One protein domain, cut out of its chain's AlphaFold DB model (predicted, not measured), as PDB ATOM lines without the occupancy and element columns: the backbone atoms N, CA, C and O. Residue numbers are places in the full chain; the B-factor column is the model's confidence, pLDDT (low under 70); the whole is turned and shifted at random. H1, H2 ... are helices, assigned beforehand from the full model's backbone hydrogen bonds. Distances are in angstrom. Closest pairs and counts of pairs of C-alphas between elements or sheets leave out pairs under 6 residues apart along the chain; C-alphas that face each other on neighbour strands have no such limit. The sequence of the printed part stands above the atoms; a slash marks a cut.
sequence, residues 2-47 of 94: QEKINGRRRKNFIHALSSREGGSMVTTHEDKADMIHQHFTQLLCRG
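This is residues 2 to 47 of the 94 residues of an uncharacterized protein of Aegilops tauschii subsp. strangulata (UniProt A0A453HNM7). A longer helix, H2, follows a loop that folds back on itself, and a shorter helix, H1, sticks out as an arm at the far end of the elongated outline. The printed part has 46 residues with two named helices, H1 then H2, and no named strand; its class is all helix. It is only just loose, close to extended, with a radius of gyration of the C-alphas of 13.9 A, and spans 45 by 23 by 16 A.

H2, residues 29 to 44, and H1, residues 2 to 11, are apart. In the link between them, residues 17 to 18 pair with residues 25 to 26, antiparallel. Residues 2 to 13 and 40 to 47 stand free. In both helices every O i to N i+4 pair is within hydrogen-bond range.

H2 measures 22.3 A from C-alpha 29 to C-alpha 44, at (8.468, 133.463, 238.192). H1 measures 14.4 A from C-alpha 2, at (-10.931, 126.083, 270.032), to C-alpha 11.

The C-alphas of Gln 2 and Gly 47, the two farthest apart, are 45.3 A apart. The printed part has no cut. The link from H1 to H2 is long, 17 residues. Mean pLDDT of the printed part is 78.4; residues 2 to 10, 22 to 24 and 46 to 47 are under 70.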
ATOM      1  N   GLN A   2     -12.404 126.161 270.095       58.44
ATOM      2  CA  GLN A   2     -10.931 126.083 270.032       58.44
ATOM      3  C   GLN A   2     -10.395 124.782 269.401       58.44
ATOM      4  O   GLN A   2      -9.446 124.832 268.626       58.44
ATOM      5  N   GLU A   3     -11.036 123.630 269.628       57.47
ATOM      6  CA  GLU A   3     -10.630 122.360 268.999       57.47
ATOM      7  C   GLU A   3     -10.809 122.343 267.475       57.47
ATOM      8  O   GLU A   3      -9.927 121.869 266.763       57.47
ATOM      9  N   LYS A   4     -11.902 122.921 266.952       61.41
ATOM     10  CA  LYS A   4     -12.111 123.053 265.499       61.41
ATOM     11  C   LYS A   4     -11.067 123.982 264.870       61.41
ATOM     12  O   LYS A   4     -10.552 123.670 263.797       61.41
ATOM     13  N   ILE A   5     -10.705 125.076 265.547       59.81
ATOM     14  CA  ILE A   5      -9.630 125.988 265.114       59.81
ATOM     15  C   ILE A   5      -8.281 125.258 265.096       59.81
ATOM     16  O   ILE A   5      -7.572 125.291 264.091       59.81
ATOM     17  N   ASN A   6      -7.945 124.539 266.166       59.78
ATOM     18  CA  ASN A   6      -6.693 123.786 266.262       59.78
ATOM     19  C   ASN A   6      -6.632 122.619 265.262       59.78
ATOM     20  O   ASN A   6      -5.567 122.332 264.717       59.78
ATOM     21  N   GLY A   7      -7.770 121.987 264.961       64.62
ATOM     22  CA  GLY A   7      -7.894 120.969 263.919       64.62
ATOM     23  C   GLY A   7      -7.629 121.522 262.515       64.62
ATOM     24  O   GLY A   7      -6.898 120.902 261.746       64.62
ATOM     25  N   ARG A   8      -8.145 122.719 262.194       61.41
ATOM     26  CA  ARG A   8      -7.846 123.423 260.931       61.41
ATOM     27  C   ARG A   8      -6.363 123.810 260.837       61.41
ATOM     28  O   ARG A   8      -5.737 123.569 259.810       61.41
ATOM     29  N   ARG A   9      -5.768 124.321 261.925       61.66
ATOM     30  CA  ARG A   9      -4.337 124.691 261.980       61.66
ATOM     31  C   ARG A   9      -3.400 123.499 261.775       61.66
ATOM     32  O   ARG A   9      -2.396 123.646 261.090       61.66
ATOM     33  N   ARG A  10      -3.739 122.320 262.311       63.47
ATOM     34  CA  ARG A  10      -2.969 121.085 262.082       63.47
ATOM     35  C   ARG A  10      -3.024 120.609 260.630       63.47
ATOM     36  O   ARG A  10      -2.009 120.157 260.123       63.47
ATOM     37  N   LYS A  11      -4.173 120.737 259.955       71.81
ATOM     38  CA  LYS A  11      -4.327 120.319 258.548       71.81
ATOM     39  C   LYS A  11      -3.524 121.174 257.563       71.81
ATOM     40  O   LYS A  11      -3.088 120.656 256.545       71.81
ATOM     41  N   ASN A  12      -3.308 122.449 257.882       74.50
ATOM     42  CA  ASN A  12      -2.558 123.377 257.029       74.50
ATOM     43  C   ASN A  12      -1.061 123.445 257.381       74.50
ATOM     44  O   ASN A  12      -0.322 124.217 256.773       74.50
ATOM     45  N   PHE A  13      -0.608 122.689 258.386       81.62
ATOM     46  CA  PHE A  13       0.788 122.704 258.793       81.62
ATOM     47  C   PHE A  13       1.622 121.804 257.883       81.62
ATOM     48  O   PHE A  13       1.464 120.584 257.859       81.62
ATOM     49  N   ILE A  14       2.553 122.416 257.157       84.06
ATOM     50  CA  ILE A  14       3.495 121.684 256.318       84.06
ATOM     51  C   ILE A  14       4.647 121.193 257.199       84.06
ATOM     52  O   ILE A  14       5.479 121.980 257.659       84.06
ATOM     53  N   HIS A  15       4.699 119.882 257.439       85.12
ATOM     54  CA  HIS A  15       5.700 119.253 258.306       85.12
ATOM     55  C   HIS A  15       7.118 119.325 257.735       85.12
ATOM     56  O   HIS A  15       8.053 119.645 258.470       85.12
ATOM     57  N   ALA A  16       7.269 119.091 256.435       86.75
ATOM     58  CA  ALA A  16       8.552 119.118 255.758       86.75
ATOM     59  C   ALA A  16       8.374 119.461 254.276       86.75
ATOM     60  O   ALA A  16       7.307 119.216 253.712       86.75
ATOM     61  N   LEU A  17       9.420 120.002 253.660       88.38
ATOM     62  CA  LEU A  17       9.496 120.217 252.217       88.38
ATOM     63  C   LEU A  17      10.691 119.452 251.651       88.38
ATOM     64  O   LEU A  17      11.703 119.282 252.331       88.38
ATOM     65  N   SER A  18      10.572 118.996 250.408       86.50
ATOM     66  CA  SER A  18      11.652 118.352 249.664       86.50
ATOM     67  C   SER A  18      11.867 119.059 248.330       86.50
ATOM     68  O   SER A  18      10.916 119.456 247.655       86.50
ATOM     69  N   SER A  19      13.134 119.216 247.940       78.81
ATOM     70  CA  SER A  19      13.484 119.741 246.619       78.81
ATOM     71  C   SER A  19      13.341 118.663 245.538       78.81
ATOM     72  O   SER A  19      13.595 117.480 245.776       78.81
ATOM     73  N   ARG A  20      12.987 119.089 244.318       72.50
ATOM     74  CA  ARG A  20      12.814 118.230 243.132       72.50
ATOM     75  C   ARG A  20      14.081 117.455 242.750       72.50
ATOM     76  O   ARG A  20      13.972 116.402 242.134       72.50
ATOM     77  N   GLU A  21      15.257 117.957 243.121       73.00
ATOM     78  CA  GLU A  21      16.560 117.343 242.814       73.00
ATOM     79  C   GLU A  21      17.047 116.354 243.893       73.00
ATOM     80  O   GLU A  21      18.159 115.847 243.807       73.00
ATOM     81  N   GLY A  22      16.208 116.018 244.883       66.50
ATOM     82  CA  GLY A  22      16.448 114.869 245.765       66.50
ATOM     83  C   GLY A  22      17.586 115.030 246.779       66.50
ATOM     84  O   GLY A  22      18.199 114.036 247.151       66.50
ATOM     85  N   GLY A  23      17.879 116.257 247.230       66.00
ATOM     86  CA  GLY A  23      19.054 116.528 248.073       66.00
ATOM     87  C   GLY A  23      18.827 116.727 249.577       66.00
ATOM     88  O   GLY A  23      19.724 116.433 250.360       66.00
ATOM     89  N   SER A  24      17.672 117.223 250.025       68.94
ATOM     90  CA  SER A  24      17.452 117.496 251.455       68.94
ATOM     91  C   SER A  24      15.975 117.703 251.784       68.94
ATOM     92  O   SER A  24      15.216 118.284 251.002       68.94
ATOM     93  N   MET A  25      15.563 117.197 252.950       83.38
ATOM     94  CA  MET A  25      14.253 117.454 253.540       83.38
ATOM     95  C   MET A  25      14.404 118.564 254.582       83.38
ATOM     96  O   MET A  25      15.136 118.394 255.554       83.38
ATOM     97  N   VAL A  26      13.709 119.684 254.388       86.69
ATOM     98  CA  VAL A  26      13.747 120.823 255.316       86.69
ATOM     99  C   VAL A  26      12.547 120.798 256.251       86.69
ATOM    100  O   VAL A  26      11.400 120.622 255.826       86.69
ATOM    101  N   THR A  27      12.809 120.949 257.546       87.50
ATOM    102  CA  THR A  27      11.801 120.823 258.613       87.50
ATOM    103  C   THR A  27      11.670 122.087 259.459       87.50
ATOM    104  O   THR A  27      10.582 122.328 259.994       87.50
ATOM    105  N   THR A  28      12.720 122.911 259.531       89.19
ATOM    106  CA  THR A  28      12.712 124.214 260.215       89.19
ATOM    107  C   THR A  28      11.819 125.213 259.474       89.19
ATOM    108  O   THR A  28      11.411 124.979 258.334       89.19
ATOM    109  N   HIS A  29      11.425 126.297 260.138       87.31
ATOM    110  CA  HIS A  29      10.559 127.296 259.517       87.31
ATOM    111  C   HIS A  29      11.333 128.151 258.508       87.31
ATOM    112  O   HIS A  29      10.844 128.392 257.406       87.31
ATOM    113  N   GLU A  30      12.545 128.543 258.884       90.00
ATOM    114  CA  GLU A  30      13.464 129.371 258.114       90.00
ATOM    115  C   GLU A  30      13.838 128.671 256.803       90.00
ATOM    116  O   GLU A  30      13.594 129.213 255.728       90.00
ATOM    117  N   ASP A  31      14.261 127.405 256.870       87.50
ATOM    118  CA  ASP A  31      14.639 126.648 255.671       87.50
ATOM    119  C   ASP A  31      13.443 126.425 254.729       87.50
ATOM    120  O   ASP A  31      13.597 126.362 253.507       87.50
ATOM    121  N   LYS A  32      12.222 126.303 255.277       90.44
ATOM    122  CA  LYS A  32      10.999 126.209 254.463       90.44
ATOM    123  C   LYS A  32      10.714 127.519 253.744       90.44
ATOM    124  O   LYS A  32      10.355 127.482 252.567       90.44
ATOM    125  N   ALA A  33      10.839 128.648 254.437       90.38
ATOM    126  CA  ALA A  33      10.628 129.965 253.851       90.38
ATOM    127  C   ALA A  33      11.634 130.220 252.722       90.38
ATOM    128  O   ALA A  33      11.226 130.577 251.616       90.38
ATOM    129  N   ASP A  34      12.910 129.926 252.965       90.56
ATOM    130  CA  ASP A  34      13.981 130.089 251.984       90.56
ATOM    131  C   ASP A  34      13.788 129.174 250.772       90.56
ATOM    132  O   ASP A  34      13.868 129.631 249.629       90.56
ATOM    133  N   MET A  35      13.440 127.903 250.993       89.38
ATOM    134  CA  MET A  35      13.170 126.951 249.912       89.38
ATOM    135  C   MET A  35      11.978 127.385 249.050       89.38
ATOM    136  O   MET A  35      12.058 127.340 247.820       89.38
ATOM    137  N   ILE A  36      10.875 127.815 249.670       90.00
ATOM    138  CA  ILE A  36       9.692 128.319 248.959       90.00
ATOM    139  C   ILE A  36      10.065 129.564 248.153       90.00
ATOM    140  O   ILE A  36       9.769 129.640 246.959       90.00
ATOM    141  N   HIS A  37      10.741 130.521 248.787       90.94
ATOM    142  CA  HIS A  37      11.150 131.763 248.150       90.94
ATOM    143  C   HIS A  37      12.058 131.500 246.944       90.94
ATOM    144  O   HIS A  37      11.792 131.998 245.849       90.94
ATOM    145  N   GLN A  38      13.089 130.666 247.103       88.62
ATOM    146  CA  GLN A  38      14.005 130.300 246.026       88.62
ATOM    147  C   GLN A  38      13.272 129.605 244.875       88.62
ATOM    148  O   GLN A  38      13.487 129.959 243.714       88.62
ATOM    149  N   HIS A  39      12.380 128.659 245.180       87.94
ATOM    150  CA  HIS A  39      11.609 127.928 244.177       87.94
ATOM    151  C   HIS A  39      10.759 128.865 243.314       87.94
ATOM    152  O   HIS A  39      10.844 128.834 242.084       87.94
ATOM    153  N   PHE A  40       9.968 129.738 243.942       88.56
ATOM    154  CA  PHE A  40       9.094 130.649 243.207       88.56
ATOM    155  C   PHE A  40       9.854 131.788 242.533       88.56
ATOM    156  O   PHE A  40       9.481 132.180 241.431       88.56
ATOM    157  N   THR A  41      10.963 132.254 243.109       89.12
ATOM    158  CA  THR A  41      11.854 133.215 242.439       89.12
ATOM    159  C   THR A  41      12.412 132.618 241.149       89.12
ATOM    160  O   THR A  41      12.373 133.249 240.095       89.12
ATOM    161  N   GLN A  42      12.876 131.369 241.181       85.06
ATOM    162  CA  GLN A  42      13.353 130.683 239.979       85.06
ATOM    163  C   GLN A  42      12.235 130.379 238.975       85.06
ATOM    164  O   GLN A  42      12.502 130.323 237.777       85.06
ATOM    165  N   LEU A  43      11.000 130.172 239.431       85.62
ATOM    166  CA  LEU A  43       9.864 129.901 238.552       85.62
ATOM    167  C   LEU A  43       9.346 131.171 237.862       85.62
ATOM    168  O   LEU A  43       9.123 131.166 236.654       85.62
ATOM    169  N   LEU A  44       9.141 132.240 238.631       86.44
ATOM    170  CA  LEU A  44       8.468 133.463 238.192       86.44
ATOM    171  C   LEU A  44       9.453 134.513 237.669       86.44
ATOM    172  O   LEU A  44       9.184 135.158 236.659       86.44
ATOM    173  N   CYS A  45      10.602 134.678 238.327       73.62
ATOM    174  CA  CYS A  45      11.573 135.729 238.004       73.62
ATOM    175  C   CYS A  45      12.659 135.267 237.031       73.62
ATOM    176  O   CYS A  45      13.451 136.085 236.560       73.62
ATOM    177  N   ARG A  46      12.702 133.979 236.668       68.31
ATOM    178  CA  ARG A  46      13.580 133.500 235.597       68.31
ATOM    179  C   ARG A  46      12.941 133.801 234.248       68.31
ATOM    180  O   ARG A  46      12.466 132.912 233.541       68.31
ATOM    181  N   GLY A  47      12.949 135.081 233.889       67.62
ATOM    182  CA  GLY A  47      12.702 135.508 232.523       67.62
ATOM    183  C   GLY A  47      13.671 134.761 231.615       67.62
ATOM    184  O   GLY A  47      14.874 135.013 231.640       67.62
TER     185      GLY A  47